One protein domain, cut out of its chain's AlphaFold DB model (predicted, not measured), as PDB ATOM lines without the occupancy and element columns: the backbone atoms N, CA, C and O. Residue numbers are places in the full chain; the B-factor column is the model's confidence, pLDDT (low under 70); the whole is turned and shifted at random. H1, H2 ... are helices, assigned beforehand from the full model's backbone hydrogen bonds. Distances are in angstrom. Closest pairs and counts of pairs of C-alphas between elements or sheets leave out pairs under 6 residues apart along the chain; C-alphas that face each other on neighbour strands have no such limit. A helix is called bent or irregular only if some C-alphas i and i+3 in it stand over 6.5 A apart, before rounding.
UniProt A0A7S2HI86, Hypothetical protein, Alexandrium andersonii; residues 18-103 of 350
ATOM      1  N   GLY A  18      25.978  36.610 -23.729       53.00
ATOM      2  CA  GLY A  18      26.052  37.935 -24.351       53.00
ATOM      3  C   GLY A  18      24.980  38.162 -25.419       53.00
ATOM      4  O   GLY A  18      24.350  39.221 -25.451       53.00
ATOM      5  N   GLY A  19      24.726  37.155 -26.259       60.56
ATOM      6  CA  GLY A  19      23.719  37.227 -27.324       60.56
ATOM      7  C   GLY A  19      22.280  37.227 -26.803       60.56
ATOM      8  O   GLY A  19      21.444  37.982 -27.300       60.56
ATOM      9  N   MET A  20      21.998  36.437 -25.760       61.31
ATOM     10  CA  MET A  20      20.666  36.377 -25.138       61.31
ATOM     11  C   MET A  20      20.284  37.685 -24.436       61.31
ATOM     12  O   MET A  20      19.145  38.134 -24.550       61.31
ATOM     13  N   MET A  21      21.233  38.335 -23.756       70.00
ATOM     14  CA  MET A  21      20.982  39.618 -23.090       70.00
ATOM     15  C   MET A  21      20.695  40.740 -24.097       70.00
ATOM     16  O   MET A  21      19.818  41.568 -23.855       70.00
ATOM     17  N   ALA A  22      21.382  40.746 -25.243       76.50
ATOM     18  CA  ALA A  22      21.140  41.721 -26.304       76.50
ATOM     19  C   ALA A  22      19.757  41.541 -26.956       76.50
ATOM     20  O   ALA A  22      19.044  42.522 -27.159       76.50
ATOM     21  N   ASP A  23      19.344  40.303 -27.245       80.88
ATOM     22  CA  ASP A  23      18.006  40.017 -27.786       80.88
ATOM     23  C   ASP A  23      16.899  40.402 -26.790       80.88
ATOM     24  O   ASP A  23      15.922  41.057 -27.155       80.88
ATOM     25  N   MET A  24      17.108  40.115 -25.501       79.75
ATOM     26  CA  MET A  24      16.197  40.515 -24.428       79.75
ATOM     27  C   MET A  24      16.045  42.041 -24.332       79.75
ATOM     28  O   MET A  24      14.930  42.541 -24.196       79.75
ATOM     29  N   GLN A  25      17.143  42.794 -24.440       83.62
ATOM     30  CA  GLN A  25      17.124  44.261 -24.451       83.62
ATOM     31  C   GLN A  25      16.428  44.826 -25.698       83.62
ATOM     32  O   GLN A  25      15.648  45.773 -25.589       83.62
ATOM     33  N   ASN A  26      16.646  44.222 -26.869       87.44
ATOM     34  CA  ASN A  26      15.978  44.613 -28.111       87.44
ATOM     35  C   ASN A  26      14.463  44.372 -28.036       87.44
ATOM     36  O   ASN A  26      13.678  45.239 -28.419       87.44
ATOM     37  N   CYS A  27      14.029  43.226 -27.507       86.56
ATOM     38  CA  CYS A  27      12.606  42.939 -27.337       86.56
ATOM     39  C   CYS A  27      11.962  43.752 -26.205       86.56
ATOM     40  O   CYS A  27      10.801  44.139 -26.326       86.56
ATOM     41  N   ALA A  28      12.714  44.112 -25.159       84.62
ATOM     42  CA  ALA A  28      12.265  45.083 -24.163       84.62
ATOM     43  C   ALA A  28      12.057  46.478 -24.780       84.62
ATOM     44  O   ALA A  28      11.034  47.105 -24.507       84.62
ATOM     45  N   GLN A  29      12.961  46.930 -25.661       87.94
ATOM     46  CA  GLN A  29      12.770  48.176 -26.415       87.94
ATOM     47  C   GLN A  29      11.538  48.096 -27.317       87.94
ATOM     48  O   GLN A  29      10.747  49.030 -27.371       87.94
ATOM     49  N   LYS A  30      11.336  46.967 -28.004       89.31
ATOM     50  CA  LYS A  30      10.161  46.765 -28.856       89.31
ATOM     51  C   LYS A  30       8.851  46.797 -28.065       89.31
ATOM     52  O   LYS A  30       7.859  47.347 -28.544       89.31
ATOM     53  N   LEU A  31       8.843  46.245 -26.851       88.50
ATOM     54  CA  LEU A  31       7.712  46.368 -25.936       88.50
ATOM     55  C   LEU A  31       7.474  47.829 -25.545       88.50
ATOM     56  O   LEU A  31       6.332  48.273 -25.610       88.50
ATOM     57  N   GLU A  32       8.520  48.581 -25.191       87.06
ATOM     58  CA  GLU A  32       8.403  50.012 -24.886       87.06
ATOM     59  C   GLU A  32       7.813  50.793 -26.068       87.06
ATOM     60  O   GLU A  32       6.810  51.484 -25.895       87.06
ATOM     61  N   ASP A  33       8.342  50.598 -27.279       88.12
ATOM     62  CA  ASP A  33       7.840  51.240 -28.499       88.12
ATOM     63  C   ASP A  33       6.361  50.889 -28.747       88.12
ATOM     64  O   ASP A  33       5.545  51.767 -29.038       88.12
ATOM     65  N   THR A  34       5.977  49.623 -28.545       88.81
ATOM     66  CA  THR A  34       4.584  49.156 -28.678       88.81
ATOM     67  C   THR A  34       3.664  49.799 -27.636       88.81
ATOM     68  O   THR A  34       2.561  50.237 -27.964       88.81
ATOM     69  N   CYS A  35       4.114  49.890 -26.381       87.75
ATOM     70  CA  CYS A  35       3.402  50.571 -25.299       87.75
ATOM     71  C   CYS A  35       3.282  52.081 -25.543       87.75
ATOM     72  O   CYS A  35       2.348  52.712 -25.062       87.75
ATOM     73  N   CYS A  36       4.228  52.680 -26.260       87.69
ATOM     74  CA  CYS A  36       4.217  54.103 -26.573       87.69
ATOM     75  C   CYS A  36       3.343  54.449 -27.774       87.69
ATOM     76  O   CYS A  36       2.724  55.512 -27.788       87.69
ATOM     77  N   ALA A  37       3.273  53.553 -28.757       88.69
ATOM     78  CA  ALA A  37       2.479  53.742 -29.962       88.69
ATOM     79  C   ALA A  37       0.969  53.529 -29.739       88.69
ATOM     80  O   ALA A  37       0.162  54.084 -30.480       88.69
ATOM     81  N   ASP A  38       0.575  52.742 -28.733       89.56
ATOM     82  CA  ASP A  38      -0.822  52.372 -28.483       89.56
ATOM     83  C   ASP A  38      -1.245  52.718 -27.051       89.56
ATOM     84  O   ASP A  38      -0.940  52.002 -26.095       89.56
ATOM     85  N   ALA A  39      -1.989  53.817 -26.906       85.88
ATOM     86  CA  ALA A  39      -2.464  54.302 -25.612       85.88
ATOM     87  C   ALA A  39      -3.393  53.305 -24.895       85.88
ATOM     88  O   ALA A  39      -3.340  53.206 -23.668       85.88
ATOM     89  N   GLY A  40      -4.209  52.549 -25.637       86.81
ATOM     90  CA  GLY A  40      -5.112  51.553 -25.059       86.81
ATOM     91  C   GLY A  40      -4.349  50.340 -24.539       86.81
ATOM     92  O   GLY A  40      -4.610  49.852 -23.441       86.81
ATOM     93  N   PHE A  41      -3.347  49.876 -25.285       89.12
ATOM     94  CA  PHE A  41      -2.449  48.818 -24.825       89.12
ATOM     95  C   PHE A  41      -1.574  49.282 -23.650       89.12
ATOM     96  O   PHE A  41      -1.344  48.525 -22.703       89.12
ATOM     97  N   ARG A  42      -1.148  50.551 -23.656       86.50
ATOM     98  CA  ARG A  42      -0.412  51.150 -22.541       86.50
ATOM     99  C   ARG A  42      -1.204  51.107 -21.244       86.50
ATOM    100  O   ARG A  42      -0.659  50.669 -20.233       86.50
ATOM    101  N   SER A  43      -2.450  51.578 -21.268       83.81
ATOM    102  CA  SER A  43      -3.290  51.664 -20.071       83.81
ATOM    103  C   SER A  43      -3.756  50.294 -19.590       83.81
ATOM    104  O   SER A  43      -3.765  50.051 -18.391       83.81
ATOM    105  N   SER A  44      -4.097  49.383 -20.505       85.06
ATOM    106  CA  SER A  44      -4.664  48.072 -20.154       85.06
ATOM    107  C   SER A  44      -3.635  46.977 -19.878       85.06
ATOM    108  O   SER A  44      -3.982  45.977 -19.255       85.06
ATOM    109  N   VAL A  45      -2.382  47.132 -20.329       87.75
ATOM    110  CA  VAL A  45      -1.346  46.095 -20.171       87.75
ATOM    111  C   VAL A  45      -0.040  46.655 -19.618       87.75
ATOM    112  O   VAL A  45       0.435  46.181 -18.590       87.75
ATOM    113  N   CYS A  46       0.559  47.653 -20.269       88.12
ATOM    114  CA  CYS A  46       1.936  48.053 -19.954       88.12
ATOM    115  C   CYS A  46       2.085  48.736 -18.592       88.12
ATOM    116  O   CYS A  46       2.990  48.404 -17.827       88.12
ATOM    117  N   LEU A  47       1.203  49.690 -18.295       85.56
ATOM    118  CA  LEU A  47       1.149  50.376 -17.010       85.56
ATOM    119  C   LEU A  47       0.802  49.390 -15.871       85.56
ATOM    120  O   LEU A  47       1.577  49.324 -14.912       85.56
ATOM    121  N   PRO A  48      -0.249  48.550 -15.992       86.69
ATOM    122  CA  PRO A  48      -0.528  47.489 -15.025       86.69
ATOM    123  C   PRO A  48       0.668  46.569 -14.769       86.69
ATOM    124  O   PRO A  48       1.027  46.313 -13.622       86.69
ATOM    125  N   LEU A  49       1.321  46.094 -15.836       88.06
ATOM    126  CA  LEU A  49       2.469  45.194 -15.744       88.06
ATOM    127  C   LEU A  49       3.654  45.875 -15.057       88.06
ATOM    128  O   LEU A  49       4.341  45.245 -14.255       88.06
ATOM    129  N   TYR A  50       3.896  47.157 -15.336       86.44
ATOM    130  CA  TYR A  50       4.944  47.924 -14.668       86.44
ATOM    131  C   TYR A  50       4.738  47.925 -13.150       86.44
ATOM    132  O   TYR A  50       5.631  47.500 -12.417       86.44
ATOM    133  N   TYR A  51       3.557  48.328 -12.677       84.25
ATOM    134  CA  TYR A  51       3.281  48.418 -11.241       84.25
ATOM    135  C   TYR A  51       3.143  47.061 -10.563       84.25
ATOM    136  O   TYR A  51       3.562  46.916  -9.415       84.25
ATOM    137  N   CYS A  52       2.644  46.052 -11.273       86.25
ATOM    138  CA  CYS A  52       2.660  44.684 -10.782       86.25
ATOM    139  C   CYS A  52       4.104  44.214 -10.530       86.25
ATOM    140  O   CYS A  52       4.408  43.702  -9.454       86.25
ATOM    141  N   ASN A  53       5.031  44.492 -11.454       86.50
ATOM    142  CA  ASN A  53       6.451  44.167 -11.283       86.50
ATOM    143  C   ASN A  53       7.116  44.942 -10.135       86.50
ATOM    144  O   ASN A  53       8.017  44.415  -9.484       86.50
ATOM    145  N   VAL A  54       6.688  46.176  -9.848       82.31
ATOM    146  CA  VAL A  54       7.117  46.899  -8.635       82.31
ATOM    147  C   VAL A  54       6.581  46.195  -7.384       82.31
ATOM    148  O   VAL A  54       7.327  45.963  -6.434       82.31
ATOM    149  N   ALA A  55       5.308  45.790  -7.398       82.38
ATOM    150  CA  ALA A  55       4.655  45.118  -6.278       82.38
ATOM    151  C   ALA A  55       5.311  43.774  -5.922       82.38
ATOM    152  O   ALA A  55       5.529  43.503  -4.743       82.38
ATOM    153  N   VAL A  56       5.692  42.964  -6.918       86.31
ATOM    154  CA  VAL A  56       6.415  41.698  -6.688       86.31
ATOM    155  C   VAL A  56       7.918  41.888  -6.427       86.31
ATOM    156  O   VAL A  56       8.630  40.916  -6.176       86.31
ATOM    157  N   GLY A  57       8.413  43.128  -6.460       81.56
ATOM    158  CA  GLY A  57       9.820  43.444  -6.218       81.56
ATOM    159  C   GLY A  57      10.747  43.020  -7.356       81.56
ATOM    160  O   GLY A  57      11.927  42.777  -7.128       81.56
ATOM    161  N   GLU A  58      10.244  42.943  -8.584       83.69
ATOM    162  CA  GLU A  58      11.053  42.744  -9.791       83.69
ATOM    163  C   GLU A  58      11.555  44.094 -10.337       83.69
ATOM    164  O   GLU A  58      12.664  44.194 -10.864       83.69
ATOM    165  N   ARG A  59      10.811  45.183 -10.093       78.25
ATOM    166  CA  ARG A  59      11.204  46.567 -10.406       78.25
ATOM    167  C   ARG A  59      11.377  47.425  -9.157       78.25
ATOM    168  O   ARG A  59      10.883  47.092  -8.083       78.25
ATOM    169  N   ASP A  60      12.135  48.503  -9.311       74.31
ATOM    170  CA  ASP A  60      12.330  49.497  -8.258       74.31
ATOM    171  C   ASP A  60      11.109  50.421  -8.159       74.31
ATOM    172  O   ASP A  60      10.366  50.583  -9.127       74.31
ATOM    173  N   PHE A  61      10.906  51.023  -6.985       70.62
ATOM    174  CA  PHE A  61       9.820  51.975  -6.752       70.62
ATOM    175  C   PHE A  61       9.957  53.224  -7.623       70.62
ATOM    176  O   PHE A  61      11.049  53.774  -7.773       70.62
ATOM    177  N   GLY A  62       8.826  53.708  -8.128       68.50
ATOM    178  CA  GLY A  62       8.758  54.960  -8.866       68.50
ATOM    179  C   GLY A  62       7.614  54.999  -9.875       68.50
ATOM    180  O   GLY A  62       6.951  53.989 -10.125       68.50
ATOM    181  N   PRO A  63       7.353  56.178 -10.459       73.19
ATOM    182  CA  PRO A  63       6.414  56.296 -11.561       73.19
ATOM    183  C   PRO A  63       6.942  55.561 -12.797       73.19
ATOM    184  O   PRO A  63       8.149  55.540 -13.053       73.19
ATOM    185  N   MET A  64       6.028  55.012 -13.604       76.25
ATOM    186  CA  MET A  64       6.399  54.491 -14.919       76.25
ATOM    187  C   MET A  64       7.071  55.608 -15.738       76.25
ATOM    188  O   MET A  64       6.507  56.704 -15.829       76.25
ATOM    189  N   PRO A  65       8.239  55.357 -16.357       75.00
ATOM    190  CA  PRO A  65       8.900  56.354 -17.183       75.00
ATOM    191  C   PRO A  65       7.986  56.883 -18.307       75.00
ATOM    192  O   PRO A  65       7.211  56.119 -18.904       75.00
ATOM    193  N   PRO A  66       8.064  58.186 -18.632       75.31
ATOM    194  CA  PRO A  66       7.465  58.722 -19.848       75.31
ATOM    195  C   PRO A  66       8.032  58.027 -21.089       75.31
ATOM    196  O   PRO A  66       9.182  57.587 -21.099       75.31
ATOM    197  N   CYS A  67       7.231  57.963 -22.152       79.38
ATOM    198  CA  CYS A  67       7.674  57.372 -23.413       79.38
ATOM    199  C   CYS A  67       8.872  58.106 -24.013       79.38
ATOM    200  O   CYS A  67       8.893  59.335 -24.029       79.38
ATOM    201  N   GLY A  68       9.821  57.344 -24.562       65.75
ATOM    202  CA  GLY A  68      10.926  57.874 -25.364       65.75
ATOM    203  C   GLY A  68      12.092  58.456 -24.564       65.75
ATOM    204  O   GLY A  68      13.014  59.005 -25.163       65.75
ATOM    205  N   LEU A  69      12.078  58.336 -23.232       64.94
ATOM    206  CA  LEU A  69      13.181  58.794 -22.381       64.94
ATOM    207  C   LEU A  69      14.268  57.739 -22.172       64.94
ATOM    208  O   LEU A  69      15.401  58.100 -21.856       64.94
ATOM    209  N   VAL A  70      13.951  56.455 -22.342       65.94
ATOM    210  CA  VAL A  70      14.894  55.360 -22.112       65.94
ATOM    211  C   VAL A  70      15.054  54.572 -23.409       65.94
ATOM    212  O   VAL A  70      14.083  54.121 -23.999       65.94
ATOM    213  N   LYS A  71      16.298  54.429 -23.881       74.31
ATOM    214  CA  LYS A  71      16.645  53.454 -24.921       74.31
ATOM    215  C   LYS A  71      17.434  52.325 -24.280       74.31
ATOM    216  O   LYS A  71      18.558  52.534 -23.834       74.31
ATOM    217  N   ILE A  72      16.818  51.153 -24.211       75.88
ATOM    218  CA  ILE A  72      17.374  49.938 -23.610       75.88
ATOM    219  C   ILE A  72      18.037  49.063 -24.686       75.88
ATOM    220  O   ILE A  72      18.977  48.334 -24.385       75.88
ATOM    221  N   GLY A  73      17.595  49.171 -25.943       82.19
ATOM    222  CA  GLY A  73      18.107  48.392 -27.070       82.19
ATOM    223  C   GLY A  73      17.634  48.928 -28.421       82.19
ATOM    224  O   GLY A  73      17.248  50.090 -28.542       82.19
ATOM    225  N   ASP A  74      17.670  48.077 -29.444       85.00
ATOM    226  CA  ASP A  74      17.203  48.372 -30.801       85.00
ATOM    227  C   ASP A  74      16.003  47.477 -31.138       85.00
ATOM    228  O   ASP A  74      16.153  46.277 -31.380       85.00
ATOM    229  N   SER A  75      14.798  48.054 -31.153       84.06
ATOM    230  CA  SER A  75      13.551  47.314 -31.390       84.06
ATOM    231  C   SER A  75      13.508  46.625 -32.754       84.06
ATOM    232  O   SER A  75      12.882  45.571 -32.879       84.06
ATOM    233  N   SER A  76      14.236  47.146 -33.750       85.75
ATOM    234  CA  SER A  76      14.338  46.536 -35.083       85.75
ATOM    235  C   SER A  76      15.091  45.202 -35.077       85.75
ATOM    236  O   SER A  76      14.919  44.385 -35.982       85.75
ATOM    237  N   LYS A  77      15.897  44.949 -34.036       88.94
ATOM    238  CA  LYS A  77      16.664  43.710 -33.863       88.94
ATOM    239  C   LYS A  77      15.919  42.640 -33.069       88.94
ATOM    240  O   LYS A  77      16.405  41.514 -33.000       88.94
ATOM    241  N   CYS A  78      14.755  42.954 -32.496       85.50
ATOM    242  CA  CYS A  78      13.904  41.944 -31.874       85.50
ATOM    243  C   CYS A  78      13.208  41.113 -32.957       85.50
ATOM    244  O   CYS A  78      12.443  41.638 -33.768       85.50
ATOM    245  N   LYS A  79      13.441  39.798 -32.943       87.00
ATOM    246  CA  LYS A  79      12.876  38.865 -33.936       87.00
ATOM    247  C   LYS A  79      11.373  38.618 -33.772       87.00
ATOM    248  O   LYS A  79      10.751  38.070 -34.678       87.00
ATOM    249  N   GLN A  80      10.800  38.980 -32.627       87.06
ATOM    250  CA  GLN A  80       9.378  38.792 -32.346       87.06
ATOM    251  C   GLN A  80       8.528  39.813 -33.106       87.06
ATOM    252  O   GLN A  80       8.935  40.967 -33.263       87.06
ATOM    253  N   SER A  81       7.334  39.420 -33.551       89.12
ATOM    254  CA  SER A  81       6.378  40.366 -34.133       89.12
ATOM    255  C   SER A  81       5.743  41.255 -33.055       89.12
ATOM    256  O   SER A  81       5.762  40.931 -31.869       89.12
ATOM    257  N   ASP A  82       5.134  42.374 -33.452       85.56
ATOM    258  CA  ASP A  82       4.400  43.246 -32.520       85.56
ATOM    259  C   ASP A  82       3.237  42.493 -31.847       85.56
ATOM    260  O   ASP A  82       2.936  42.713 -30.675       85.56
ATOM    261  N   GLY A  83       2.601  41.565 -32.574       89.38
ATOM    262  CA  GLY A  83       1.551  40.693 -32.042       89.38
ATOM    263  C   GLY A  83       2.067  39.733 -30.967       89.38
ATOM    264  O   GLY A  83       1.416  39.566 -29.930       89.38
ATOM    265  N   ASP A  84       3.257  39.166 -31.167       90.19
ATOM    266  CA  ASP A  84       3.900  38.287 -30.185       90.19
ATOM    267  C   ASP A  84       4.274  39.064 -28.923       90.19
ATOM    268  O   ASP A  84       3.945  38.636 -27.818       90.19
ATOM    269  N   VAL A  85       4.875  40.247 -29.081       88.12
ATOM    270  CA  VAL A  85       5.250  41.130 -27.964       88.12
ATOM    271  C   VAL A  85       4.016  41.536 -27.152       88.12
ATOM    272  O   VAL A  85       4.028  41.467 -25.920       88.12
ATOM    273  N   ARG A  86       2.908  41.889 -27.821       90.50
ATOM    274  CA  ARG A  86       1.631  42.197 -27.151       90.50
ATOM    275  C   ARG A  86       1.092  41.009 -26.362       90.50
ATOM    276  O   ARG A  86       0.607  41.179 -25.243       90.50
ATOM    277  N   THR A  87       1.163  39.815 -26.941       91.12
ATOM    278  CA  THR A  87       0.683  38.581 -26.308       91.12
ATOM    279  C   THR A  87       1.539  38.215 -25.098       91.12
ATOM    280  O   THR A  87       0.998  37.928 -24.030       91.12
ATOM    281  N   GLN A  88       2.863  38.312 -25.218       90.12
ATOM    282  CA  GLN A  88       3.794  38.051 -24.120       90.12
ATOM    283  C   GLN A  88       3.608  39.027 -22.960       90.12
ATOM    284  O   GLN A  88       3.604  38.602 -21.809       90.12
ATOM    285  N   ALA A  89       3.381  40.313 -23.232       88.69
ATOM    286  CA  ALA A  89       3.114  41.290 -22.181       88.69
ATOM    287  C   ALA A  89       1.799  41.006 -21.434       88.69
ATOM    288  O   ALA A  89       1.758  41.106 -20.208       88.69
ATOM    289  N   LYS A  90       0.737  40.598 -22.145       90.50
ATOM    290  CA  LYS A  90      -0.524  40.164 -21.514       90.50
ATOM    291  C   LYS A  90      -0.314  38.936 -20.631       90.50
ATOM    292  O   LYS A  90      -0.798  38.909 -19.503       90.50
ATOM    293  N   TYR A  91       0.436  37.952 -21.120       90.44
ATOM    294  CA  TYR A  91       0.771  36.758 -20.350       90.44
ATOM    295  C   TYR A  91       1.617  37.090 -19.110       90.44
ATOM    296  O   TYR A  91       1.327  36.616 -18.014       90.44
ATOM    297  N   ALA A  92       2.619  37.962 -19.250       89.06
ATOM    298  CA  ALA A  92       3.442  38.426 -18.137       89.06
ATOM    299  C   ALA A  92       2.612  39.167 -17.076       89.06
ATOM    300  O   ALA A  92       2.826  38.964 -15.881       89.06
ATOM    301  N   LEU A  93       1.631  39.977 -17.496       88.50
ATOM    302  CA  LEU A  93       0.702  40.636 -16.577       88.50
ATOM    303  C   LEU A  93      -0.126  39.614 -15.797       88.50
ATOM    304  O   LEU A  93      -0.173  39.695 -14.573       88.50
ATOM    305  N   GLN A  94      -0.710  38.627 -16.479       88.81
ATOM    306  CA  GLN A  94      -1.488  37.568 -15.830       88.81
ATOM    307  C   GLN A  94      -0.645  36.760 -14.836       88.81
ATOM    308  O   GLN A  94      -1.067  36.529 -13.706       88.81
ATOM    309  N   MET A  95       0.573  36.378 -15.224       89.00
ATOM    310  CA  MET A  95       1.522  35.684 -14.348       89.00
ATOM    311  C   MET A  95       1.858  36.513 -13.105       89.00
ATOM    312  O   MET A  95       1.871  35.995 -11.990       89.00
ATOM    313  N   CYS A  96       2.111  37.810 -13.282       89.31
ATOM    314  CA  CYS A  96       2.402  38.706 -12.173       89.31
ATOM    315  C   CYS A  96       1.187  38.883 -11.243       89.31
ATOM    316  O   CYS A  96       1.329  38.813 -10.022       89.31
ATOM    317  N   GLN A  97      -0.017  39.029 -11.800       87.31
ATOM    318  CA  GLN A  97      -1.261  39.100 -11.028       87.31
ATOM    319  C   GLN A  97      -1.519  37.809 -10.246       87.31
ATOM    320  O   GLN A  97      -1.881  37.881  -9.079       87.31
ATOM    321  N   SER A  98      -1.249  36.637 -10.830       87.75
ATOM    322  CA  SER A  98      -1.344  35.354 -10.121       87.75
ATOM    323  C   SER A  98      -0.383  35.286  -8.930       87.75
ATOM    324  O   SER A  98      -0.771  34.853  -7.850       87.75
ATOM    325  N   LYS A  99       0.860  35.757  -9.096       87.38
ATOM    326  CA  LYS A  99       1.838  35.835  -7.999       87.38
ATOM    327  C   LYS A  99       1.380  36.771  -6.877       87.38
ATOM    328  O   LYS A  99       1.613  36.480  -5.703       87.38
ATOM    329  N   LEU A 100       0.771  37.907  -7.228       85.88
ATOM    330  CA  LEU A 100       0.202  38.830  -6.246       85.88
ATOM    331  C   LEU A 100      -1.027  38.236  -5.567       85.88
ATOM    332  O   LEU A 100      -1.157  38.407  -4.362       85.88
ATOM    333  N   GLN A 101      -1.877  37.504  -6.288       87.25
ATOM    334  CA  GLN A 101      -3.059  36.870  -5.712       87.25
ATOM    335  C   GLN A 101      -2.692  35.996  -4.509       87.25
ATOM    336  O   GLN A 101      -3.291  36.156  -3.453       87.25
ATOM    337  N   GLU A 102      -1.625  35.193  -4.601       88.44
ATOM    338  CA  GLU A 102      -1.128  34.401  -3.463       88.44
ATOM    339  C   GLU A 102      -0.804  35.258  -2.222       88.44
ATOM    340  O   GLU A 102      -1.022  34.841  -1.087       88.44
ATOM    341  N   LEU A 103      -0.265  36.465  -2.420       88.31
ATOM    342  CA  LEU A 103       0.038  37.396  -1.333       88.31
ATOM    343  C   LEU A 103      -1.239  38.020  -0.742       88.31
ATOM    344  O   LEU A 103      -1.326  38.202   0.472       88.31
TER     345      LEU A 103
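What this domain is: This is residues 18 to 103 of the 350 residues of the protein "Hypothetical protein" of Alexandrium andersonii (UniProt A0A7S2HI86). H1 and H2 make a V, joined at its point by a tight link, and the longest helix, H3, lies over one face of the V, its first part crossing H1 and its later part running over H2. The long link, residues 56 to 81, leaves the end of H2 on the side of the V away from H3, runs back there toward H1, and with its last residues passes round beside H1 to the side of the V where H3 begins at residue 82. The printed part has 86 residues with three named helices, H1, H2 and H3 in that order along the chain, and no named strand; the class is all helix. The whole is compact, with a radius of gyration of the C-alphas of 12.9 A, and spans 37 by 29 by 24 A.

Where its parts are: H1 is residues 18 to 37 and measures 28.9 A from first to last C-alpha; C-alpha 18 is at (26.052, 37.935, -24.351). After one residue, Asp 38, H2 is residues 39 to 55, 22.6 A long, with C-alpha 39 at (-2.464, 54.302, -25.612). H2 has a kink of 27 degrees near residue 46 and is only just irregular: C-alphas 44 and 47 are 7.0 A apart. H3 is residues 82 to 103, 32.0 A long, and its last C-alpha, 103, is at (0.038, 37.396, -1.333).

How they stand to each other: H1 touches H2 with residues 35 to 36 alone, and H2 touches H1 with residues 41 to 46 alone. Their closest C-alphas are those of Cys 35 and Arg 42, 4.7 A apart, and the two helices run opposite ways at a steep tilt of 50 degrees. Residues 27 to 34 of H1 touch residues 82 to 89 of H3, and the closest C-alphas are those of Leu 31 and Val 85, 6.1 A apart. H1 and H3 stand about perpendicular, at 86 degrees. H2 touches H3 with 15 pairs of C-alphas within 8 A, the closest being those of Leu 49 and Leu 93 at 5.0 A. H2 and H3 run the same way at a steep tilt of 39 degrees. The packing is mostly crossed: of the 3 pairs of helices that touch, 0 are at a shallow tilt. In H1 every O i to N i+4 pair is within hydrogen-bond range; in H2 it is 11 of 13 and in H3 17 of 18.

The domain as a whole: The two C-alphas farthest apart are those of Ser 76 and Leu 103, at 37.8 A. The printed part has no cut. The C-alphas of the long link from H2 to H3, 26 residues, lie 11 to 16 A from the mean of all C-alphas. The mean pLDDT of the printed part is 83.3, and it is under 70 at residues 18 to 20, at residue 62 and at residues 68 to 70.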